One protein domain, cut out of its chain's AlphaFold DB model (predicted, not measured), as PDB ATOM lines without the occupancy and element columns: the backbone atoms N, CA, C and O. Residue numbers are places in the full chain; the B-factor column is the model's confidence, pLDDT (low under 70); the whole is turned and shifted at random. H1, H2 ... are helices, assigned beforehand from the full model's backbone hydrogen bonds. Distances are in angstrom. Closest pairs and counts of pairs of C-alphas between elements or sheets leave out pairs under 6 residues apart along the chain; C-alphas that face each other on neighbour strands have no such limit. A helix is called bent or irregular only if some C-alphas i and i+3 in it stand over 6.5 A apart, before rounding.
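This is residues 26 to 95 of the 96 residues of an uncharacterized protein of Fluviicola sp (UniProt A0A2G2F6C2). Two long helices, H1 and H2, lie side by side as a helical hairpin, and a third long helix, H4, meets the beginning of H1 with its own last turns, so that the hairpin and H4 make the two arms of a V. The short helix H3 and residues 73 to 77 lead from the hairpin to the far end of the H4 arm, where residues 76 to 82 stick out. The printed part has 70 residues with four named helices, in the order H1, H2, H3, H4, and no named strand; the class is all helix. It is only just loose, close to compact, with a radius of gyration of the C-alphas of 13.7 A, and its outline is elongated, spanning 41 by 22 by 21 A.

H1, residues 28 to 44, and H2, residues 49 to 65, touch and form a helical hairpin, running opposite ways at a shallow tilt of 14 degrees. Their closest C-alphas are those of Ile 38 and Ser 59, 6.7 A apart, and H1 touches H2 with residues 31 to 38 alone. H4, residues 78 to 93, touches H1 about perpendicular, at 77 degrees. H1 touches H4 with residues 29 to 33 alone, and H4 touches H1 with residues 88 to 92 alone; their closest C-alphas, those of Cys 29 and Cys 91, are 5.1 A apart. H3, residues 67 to 72, is close to H1 but not clearly touching, at a steep tilt of 57 degrees; their closest C-alphas, those of Phe 28 and Phe 69, are 6.5 A apart. H2 and H3 meet only through their link. H4 is apart from H2 and from H3. In H1, H2, H3 and H4 every O i to N i+4 pair is within hydrogen-bond range.

H1 measures 24.1 A from its first to its last C-alpha, beginning at C-alpha 28 at (34.653, 26.109, -36.516). H2 measures 24.7 A and ends at C-alpha 65 at (28.151, 19.088, -40.926). H3 has six residues. H4 measures 22.6 A and ends at C-alpha 93 at (33.926, 39.928, -38.395). No helix is bent.

The two C-alphas farthest apart are those of Glu 50 and Glu 79, at 41.5 A. The C-alphas of Trp 26 and Glu 95, the first and last printed residues, are 15.5 A apart. Residues 76 to 82, of which 78 to 82 belong to H4, stand free. The links H1 to H2, H2 to H3 and H3 to H4 are tight. The printed part has no cut. The mean pLDDT of the printed part is 92.8, and no printed residue is under 70.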
ATOM      1  N   TRP A  26      32.603  20.376 -41.047       95.75
ATOM      2  CA  TRP A  26      33.135  21.705 -41.318       95.75
ATOM      3  C   TRP A  26      33.960  22.237 -40.152       95.75
ATOM      4  O   TRP A  26      33.791  21.845 -38.994       95.75
ATOM      5  N   ASP A  27      34.847  23.177 -40.472       93.38
ATOM      6  CA  ASP A  27      35.608  23.885 -39.458       93.38
ATOM      7  C   ASP A  27      34.724  24.800 -38.594       93.38
ATOM      8  O   ASP A  27      33.550  25.077 -38.867       93.38
ATOM      9  N   PHE A  28      35.326  25.282 -37.507       91.94
ATOM     10  CA  PHE A  28      34.653  26.109 -36.516       91.94
ATOM     11  C   PHE A  28      34.016  27.371 -37.118       91.94
ATOM     12  O   PHE A  28      32.848  27.640 -36.840       91.94
ATOM     13  N   CYS A  29      34.749  28.145 -37.928       94.62
ATOM     14  CA  CYS A  29      34.224  29.414 -38.442       94.62
ATOM     15  C   CYS A  29      33.149  29.200 -39.506       94.62
ATOM     16  O   CYS A  29      32.146  29.912 -39.499       94.62
ATOM     17  N   THR A  30      33.290  28.181 -40.353       96.12
ATOM     18  CA  THR A  30      32.262  27.791 -41.321       96.12
ATOM     19  C   THR A  30      30.959  27.452 -40.601       96.12
ATOM     20  O   THR A  30      29.897  27.952 -40.973       96.12
ATOM     21  N   CYS A  31      31.028  26.667 -39.522       95.56
ATOM     22  CA  CYS A  31      29.859  26.358 -38.704       95.56
ATOM     23  C   CYS A  31      29.243  27.598 -38.048       95.56
ATOM     24  O   CYS A  31      28.020  27.739 -38.073       95.56
ATOM     25  N   VAL A  32      30.053  28.504 -37.493       95.44
ATOM     26  CA  VAL A  32      29.571  29.762 -36.895       95.44
ATOM     27  C   VAL A  32      28.806  30.597 -37.923       95.44
ATOM     28  O   VAL A  32      27.648  30.930 -37.689       95.44
ATOM     29  N   VAL A  33      29.413  30.859 -39.080       96.88
ATOM     30  CA  VAL A  33      28.833  31.684 -40.149       96.88
ATOM     31  C   VAL A  33      27.537  31.077 -40.694       96.88
ATOM     32  O   VAL A  33      26.520  31.757 -40.829       96.88
ATOM     33  N   LYS A  34      27.520  29.768 -40.978       96.25
ATOM     34  CA  LYS A  34      26.318  29.112 -41.520       96.25
ATOM     35  C   LYS A  34      25.164  29.090 -40.517       96.25
ATOM     36  O   LYS A  34      24.028  29.320 -40.928       96.25
ATOM     37  N   ASN A  35      25.436  28.851 -39.232       95.62
ATOM     38  CA  ASN A  35      24.400  28.908 -38.197       95.62
ATOM     39  C   ASN A  35      23.893  30.338 -37.974       95.62
ATOM     40  O   ASN A  35      22.686  30.543 -37.861       95.62
ATOM     41  N   ASP A  36      24.782  31.334 -37.960       95.88
ATOM     42  CA  ASP A  36      24.397  32.741 -37.834       95.88
ATOM     43  C   ASP A  36      23.502  33.196 -38.999       95.88
ATOM     44  O   ASP A  36      22.463  33.815 -38.780       95.88
ATOM     45  N   SER A  37      23.823  32.782 -40.229       95.31
ATOM     46  CA  SER A  37      22.992  33.034 -41.411       95.31
ATOM     47  C   SER A  37      21.564  32.485 -41.265       95.31
ATOM     48  O   SER A  37      20.599  33.192 -41.563       95.31
ATOM     49  N   ILE A  38      21.401  31.256 -40.757       96.25
ATOM     50  CA  ILE A  38      20.079  30.665 -40.488       96.25
ATOM     51  C   ILE A  38      19.343  31.439 -39.386       96.25
ATOM     52  O   ILE A  38      18.177  31.797 -39.555       96.25
ATOM     53  N   ASN A  39      20.033  31.765 -38.291       94.81
ATOM     54  CA  ASN A  39      19.457  32.532 -37.186       94.81
ATOM     55  C   ASN A  39      18.992  33.925 -37.627       94.81
ATOM     56  O   ASN A  39      17.900  34.358 -37.253       94.81
ATOM     57  N   LYS A  40      19.769  34.618 -38.469       95.44
ATOM     58  CA  LYS A  40      19.374  35.897 -39.078       95.44
ATOM     59  C   LYS A  40      18.090  35.745 -39.887       95.44
ATOM     60  O   LYS A  40      17.194  36.573 -39.753       95.44
ATOM     61  N   VAL A  41      17.948  34.682 -40.680       95.50
ATOM     62  CA  VAL A  41      16.720  34.439 -41.454       95.50
ATOM     63  C   VAL A  41      15.506  34.270 -40.536       95.50
ATOM     64  O   VAL A  41      14.509  34.954 -40.749       95.50
ATOM     65  N   PHE A  42      15.606  33.444 -39.491       94.00
ATOM     66  CA  PHE A  42      14.501  33.227 -38.548       94.00
ATOM     67  C   PHE A  42      14.120  34.467 -37.732       94.00
ATOM     68  O   PHE A  42      12.970  34.600 -37.327       94.00
ATOM     69  N   THR A  43      15.070  35.363 -37.465       93.56
ATOM     70  CA  THR A  43      14.848  36.524 -36.586       93.56
ATOM     71  C   THR A  43      14.494  37.808 -37.328       93.56
ATOM     72  O   THR A  43      13.915  38.709 -36.726       93.56
ATOM     73  N   THR A  44      14.829  37.920 -38.617       92.75
ATOM     74  CA  THR A  44      14.661  39.173 -39.378       92.75
ATOM     75  C   THR A  44      13.583  39.110 -40.452       92.75
ATOM     76  O   THR A  44      13.144  40.158 -40.930       92.75
ATOM     77  N   ARG A  45      13.144  37.911 -40.852       92.56
ATOM     78  CA  ARG A  45      12.169  37.728 -41.930       92.56
ATOM     79  C   ARG A  45      10.867  37.144 -41.401       92.56
ATOM     80  O   ARG A  45      10.872  36.214 -40.603       92.56
ATOM     81  N   ASN A  46       9.753  37.626 -41.945       95.12
ATOM     82  CA  ASN A  46       8.478  36.923 -41.857       95.12
ATOM     83  C   ASN A  46       8.457  35.853 -42.949       95.12
ATOM     84  O   ASN A  46       8.354  36.186 -44.129       95.12
ATOM     85  N   LEU A  47       8.626  34.595 -42.553       95.75
ATOM     86  CA  LEU A  47       8.652  33.454 -43.463       95.75
ATOM     87  C   LEU A  47       7.233  32.939 -43.702       95.75
ATOM     88  O   LEU A  47       6.423  32.882 -42.778       95.75
ATOM     89  N   THR A  48       6.946  32.542 -44.936       97.62
ATOM     90  CA  THR A  48       5.824  31.637 -45.217       97.62
ATOM     91  C   THR A  48       6.124  30.235 -44.684       97.62
ATOM     92  O   THR A  48       7.291  29.893 -44.484       97.62
ATOM     93  N   ASP A  49       5.100  29.397 -44.509       97.00
ATOM     94  CA  ASP A  49       5.283  28.007 -44.060       97.00
ATOM     95  C   ASP A  49       6.231  27.228 -44.993       97.00
ATOM     96  O   ASP A  49       7.146  26.550 -44.536       97.00
ATOM     97  N   GLU A  50       6.106  27.414 -46.312       97.69
ATOM     98  CA  GLU A  50       6.988  26.763 -47.291       97.69
ATOM     99  C   GLU A  50       8.449  27.242 -47.179       97.69
ATOM    100  O   GLU A  50       9.392  26.461 -47.336       97.69
ATOM    101  N   GLU A  51       8.672  28.535 -46.926       97.25
ATOM    102  CA  GLU A  51      10.020  29.052 -46.680       97.25
ATOM    103  C   GLU A  51      10.581  28.537 -45.359       97.25
ATOM    104  O   GLU A  51      11.757  28.180 -45.305       97.25
ATOM    105  N   PHE A  52       9.755  28.472 -44.315       96.69
ATOM    106  CA  PHE A  52      10.143  27.932 -43.021       96.69
ATOM    107  C   PHE A  52      10.627  26.486 -43.164       96.69
ATOM    108  O   PHE A  52      11.752  26.185 -42.763       96.69
ATOM    109  N   ASP A  53       9.857  25.631 -43.842       97.31
ATOM    110  CA  ASP A  53      10.223  24.234 -44.097       97.31
ATOM    111  C   ASP A  53      11.564  24.116 -44.839       97.31
ATOM    112  O   ASP A  53      12.437  23.331 -44.461       97.31
ATOM    113  N   LYS A  54      11.791  24.951 -45.863       97.00
ATOM    114  CA  LYS A  54      13.069  24.978 -46.599       97.00
ATOM    115  C   LYS A  54      14.246  25.376 -45.710       97.00
ATOM    116  O   LYS A  54      15.336  24.812 -45.843       97.00
ATOM    117  N   ILE A  55      14.057  26.355 -44.827       97.12
ATOM    118  CA  ILE A  55      15.106  26.806 -43.908       97.12
ATOM    119  C   ILE A  55      15.388  25.742 -42.844       97.12
ATOM    120  O   ILE A  55      16.557  25.528 -42.529       97.12
ATOM    121  N   ILE A  56      14.373  25.020 -42.359       96.94
ATOM    122  CA  ILE A  56      14.558  23.896 -41.432       96.94
ATOM    123  C   ILE A  56      15.398  22.791 -42.073       96.94
ATOM    124  O   ILE A  56      16.420  22.413 -41.505       96.94
ATOM    125  N   VAL A  57      15.069  22.355 -43.293       97.75
ATOM    126  CA  VAL A  57      15.870  21.343 -44.011       97.75
ATOM    127  C   VAL A  57      17.326  21.792 -44.171       97.75
ATOM    128  O   VAL A  57      18.263  21.010 -43.995       97.75
ATOM    129  N   ARG A  58      17.553  23.075 -44.473       96.75
ATOM    130  CA  ARG A  58      18.908  23.633 -44.558       96.75
ATOM    131  C   ARG A  58      19.605  23.647 -43.195       96.75
ATOM    132  O   ARG A  58      20.798  23.356 -43.128       96.75
ATOM    133  N   SER A  59      18.883  23.988 -42.131       96.56
ATOM    134  CA  SER A  59      19.388  23.979 -40.757       96.56
ATOM    135  C   SER A  59      19.842  22.580 -40.344       96.56
ATOM    136  O   SER A  59      20.935  22.433 -39.803       96.56
ATOM    137  N   GLU A  60      19.070  21.544 -40.671       95.88
ATOM    138  CA  GLU A  60      19.434  20.148 -40.405       95.88
ATOM    139  C   GLU A  60      20.715  19.744 -41.145       95.88
ATOM    140  O   GLU A  60      21.614  19.148 -40.555       95.88
ATOM    141  N   GLN A  61      20.855  20.113 -42.422       95.81
ATOM    142  CA  GLN A  61      22.079  19.842 -43.187       95.81
ATOM    143  C   GLN A  61      23.313  20.512 -42.568       95.81
ATOM    144  O   GLN A  61      24.380  19.900 -42.501       95.81
ATOM    145  N   ILE A  62      23.167  21.758 -42.106       96.25
ATOM    146  CA  ILE A  62      24.230  22.477 -41.395       96.25
ATOM    147  C   ILE A  62      24.555  21.759 -40.083       96.25
ATOM    148  O   ILE A  62      25.726  21.532 -39.792       96.25
ATOM    149  N   GLU A  63      23.546  21.343 -39.318       94.81
ATOM    150  CA  GLU A  63      23.741  20.624 -38.060       94.81
ATOM    151  C   GLU A  63      24.531  19.322 -38.258       94.81
ATOM    152  O   GLU A  63      25.448  19.044 -37.486       94.81
ATOM    153  N   GLN A  64      24.237  18.554 -39.314       95.62
ATOM    154  CA  GLN A  64      24.966  17.320 -39.643       95.62
ATOM    155  C   GLN A  64      26.452  17.574 -39.937       95.62
ATOM    156  O   GLN A  64      27.315  16.814 -39.497       95.62
ATOM    157  N   ARG A  65      26.767  18.677 -40.626       96.69
ATOM    158  CA  ARG A  65      28.151  19.088 -40.926       96.69
ATOM    159  C   ARG A  65      28.862  19.753 -39.745       96.69
ATOM    160  O   ARG A  65      30.073  19.940 -39.800       96.69
ATOM    161  N   CYS A  66      28.130  20.093 -38.688       95.75
ATOM    162  CA  CYS A  66      28.629  20.807 -37.517       95.75
ATOM    163  C   CYS A  66      28.501  20.001 -36.216       95.75
ATOM    164  O   CYS A  66      28.582  20.565 -35.125       95.75
ATOM    165  N   LYS A  67      28.352  18.673 -36.276       93.81
ATOM    166  CA  LYS A  67      28.304  17.819 -35.076       93.81
ATOM    167  C   LYS A  67      29.600  17.883 -34.268       93.81
ATOM    168  O   LYS A  67      29.553  17.900 -33.035       93.81
ATOM    169  N   ALA A  68      30.747  18.008 -34.938       90.69
ATOM    170  CA  ALA A  68      32.041  18.209 -34.283       90.69
ATOM    171  C   ALA A  68      32.078  19.476 -33.413       90.69
ATOM    172  O   ALA A  68      32.663  19.455 -32.328       90.69
ATOM    173  N   PHE A  69      31.401  20.555 -33.826       84.88
ATOM    174  CA  PHE A  69      31.298  21.785 -33.036       84.88
ATOM    175  C   PHE A  69      30.693  21.512 -31.650       84.88
ATOM    176  O   PHE A  69      31.283  21.906 -30.647       84.88
ATOM    177  N   LEU A  70      29.585  20.768 -31.574       79.81
ATOM    178  CA  LEU A  70      28.875  20.493 -30.316       79.81
ATOM    179  C   LEU A  70      29.642  19.564 -29.363       79.81
ATOM    180  O   LEU A  70      29.494  19.659 -28.144       79.81
ATOM    181  N   ILE A  71      30.421  18.630 -29.910       82.12
ATOM    182  CA  ILE A  71      31.064  17.571 -29.124       82.12
ATOM    183  C   ILE A  71      32.479  17.970 -28.698       82.12
ATOM    184  O   ILE A  71      32.834  17.761 -27.537       82.12
ATOM    185  N   ILE A  72      33.264  18.555 -29.607       81.50
ATOM    186  CA  ILE A  72      34.679  18.881 -29.383       81.50
ATOM    187  C   ILE A  72      34.834  20.272 -28.761       81.50
ATOM    188  O   ILE A  72      35.634  20.447 -27.847       81.50
ATOM    189  N   ASN A  73      34.039  21.264 -29.184       75.19
ATOM    190  CA  ASN A  73      34.148  22.635 -28.667       75.19
ATOM    191  C   ASN A  73      33.264  22.869 -27.429       75.19
ATOM    192  O   ASN A  73      32.721  23.961 -27.255       75.19
ATOM    193  N   LYS A  74      33.099  21.855 -26.567       77.88
ATOM    194  CA  LYS A  74      32.356  22.012 -25.311       77.88
ATOM    195  C   LYS A  74      33.045  23.037 -24.416       77.88
ATOM    196  O   LYS A  74      34.230  22.926 -24.124       77.88
ATOM    197  N   VAL A  75      32.261  24.006 -23.965       80.44
ATOM    198  CA  VAL A  75      32.682  25.094 -23.085       80.44
ATOM    199  C   VAL A  75      32.098  24.833 -21.702       80.44
ATOM    200  O   VAL A  75      30.876  24.867 -21.543       80.44
ATOM    201  N   ASN A  76      32.942  24.576 -20.704       82.44
ATOM    202  CA  ASN A  76      32.509  24.156 -19.371       82.44
ATOM    203  C   ASN A  76      32.730  25.235 -18.302       82.44
ATOM    204  O   ASN A  76      32.016  25.234 -17.300       82.44
ATOM    205  N   THR A  77      33.669  26.168 -18.505       91.88
ATOM    206  CA  THR A  77      33.953  27.252 -17.544       91.88
ATOM    207  C   THR A  77      33.581  28.649 -18.065       91.88
ATOM    208  O   THR A  77      33.421  28.853 -19.275       91.88
ATOM    209  N   PRO A  78      33.429  29.651 -17.173       93.81
ATOM    210  CA  PRO A  78      33.262  31.047 -17.578       93.81
ATOM    211  C   PRO A  78      34.417  31.572 -18.442       93.81
ATOM    212  O   PRO A  78      34.176  32.267 -19.426       93.81
ATOM    213  N   GLU A  79      35.660  31.216 -18.125       92.50
ATOM    214  CA  GLU A  79      36.847  31.654 -18.866       92.50
ATOM    215  C   GLU A  79      36.857  31.073 -20.284       92.50
ATOM    216  O   GLU A  79      37.054  31.801 -21.260       92.50
ATOM    217  N   GLU A  80      36.558  29.778 -20.419       89.94
ATOM    218  CA  GLU A  80      36.403  29.121 -21.719       89.94
ATOM    219  C   GLU A  80      35.285  29.776 -22.541       89.94
ATOM    220  O   GLU A  80      35.411  29.925 -23.760       89.94
ATOM    221  N   ARG A  81      34.201  30.221 -21.886       90.56
ATOM    222  CA  ARG A  81      33.084  30.909 -22.549       90.56
ATOM    223  C   ARG A  81      33.508  32.247 -23.128       90.56
ATOM    224  O   ARG A  81      33.126  32.551 -24.254       90.56
ATOM    225  N   LEU A  82      34.302  33.026 -22.398       94.19
ATOM    226  CA  LEU A  82      34.820  34.298 -22.901       94.19
ATOM    227  C   LEU A  82      35.714  34.087 -24.129       94.19
ATOM    228  O   LEU A  82      35.560  34.789 -25.130       94.19
ATOM    229  N   ILE A  83      36.586  33.076 -24.092       91.75
ATOM    230  CA  ILE A  83      37.435  32.709 -25.235       91.75
ATOM    231  C   ILE A  83      36.577  32.276 -26.429       91.75
ATOM    232  O   ILE A  83      36.822  32.708 -27.556       91.75
ATOM    233  N   HIS A  84      35.551  31.452 -26.203       91.25
ATOM    234  CA  HIS A  84      34.633  31.017 -27.253       91.25
ATOM    235  C   HIS A  84      33.890  32.197 -27.891       91.25
ATOM    236  O   HIS A  84      33.870  32.302 -29.114       91.25
ATOM    237  N   ILE A  85      33.345  33.116 -27.086       93.44
ATOM    238  CA  ILE A  85      32.666  34.328 -27.576       93.44
ATOM    239  C   ILE A  85      33.609  35.159 -28.448       93.44
ATOM    240  O   ILE A  85      33.218  35.593 -29.530       93.44
ATOM    241  N   GLN A  86      34.862  35.340 -28.022       95.06
ATOM    242  CA  GLN A  86      35.841  36.080 -28.812       95.06
ATOM    243  C   GLN A  86      36.148  35.378 -30.143       95.06
ATOM    244  O   GLN A  86      36.223  36.039 -31.175       95.06
ATOM    245  N   ARG A  87      36.280  34.045 -30.149       93.12
ATOM    246  CA  ARG A  87      36.480  33.265 -31.383       93.12
ATOM    247  C   ARG A  87      35.288  33.374 -32.333       93.12
ATOM    248  O   ARG A  87      35.496  33.575 -33.523       93.12
ATOM    249  N   VAL A  88      34.060  33.268 -31.817       93.94
ATOM    250  CA  VAL A  88      32.826  33.451 -32.603       93.94
ATOM    251  C   VAL A  88      32.803  34.842 -33.230       93.94
ATOM    252  O   VAL A  88      32.588  34.959 -34.431       93.94
ATOM    253  N   LYS A  89      33.095  35.883 -32.442       96.06
ATOM    254  CA  LYS A  89      33.145  37.266 -32.923       96.06
ATOM    255  C   LYS A  89      34.134  37.432 -34.079       96.06
ATOM    256  O   LYS A  89      33.765  37.988 -35.102       96.06
ATOM    257  N   VAL A  90      35.341  36.877 -33.953       96.12
ATOM    258  CA  VAL A  90      36.349  36.912 -35.026       96.12
ATOM    259  C   VAL A  90      35.857  36.213 -36.297       96.12
ATOM    260  O   VAL A  90      36.093  36.715 -37.389       96.12
ATOM    261  N   CYS A  91      35.164  35.074 -36.190       96.00
ATOM    262  CA  CYS A  91      34.614  34.410 -37.376       96.00
ATOM    263  C   CYS A  91      33.570  35.280 -38.094       96.00
ATOM    264  O   CYS A  91      33.559  35.307 -39.318       96.00
ATOM    265  N   LEU A  92      32.716  35.985 -37.343       95.19
ATOM    266  CA  LEU A  92      31.659  36.837 -37.901       95.19
ATOM    267  C   LEU A  92      32.185  38.177 -38.437       95.19
ATOM    268  O   LEU A  92      31.599  38.735 -39.354       95.19
ATOM    269  N   GLU A  93      33.279  38.706 -37.886       93.50
ATOM    270  CA  GLU A  93      33.926  39.928 -38.395       93.50
ATOM    271  C   GLU A  93      34.667  39.700 -39.720       93.50
ATOM    272  O   GLU A  93      34.823  40.638 -40.497       93.50
ATOM    273  N   ASN A  94      35.107  38.465 -39.981       82.88
ATOM    274  CA  ASN A  94      35.801  38.074 -41.212       82.88
ATOM    275  C   ASN A  94      34.856  37.477 -42.277       82.88
ATOM    276  O   ASN A  94      35.329  36.952 -43.285       82.88
ATOM    277  N   GLU A  95      33.542  37.494 -42.040       72.38
ATOM    278  CA  GLU A  95      32.533  37.138 -43.040       72.38
ATOM    279  C   GLU A  95      32.401  38.319 -44.023       72.38
ATOM    280  O   GLU A  95      31.651  39.257 -43.759       72.38
TER     281      GLU A  95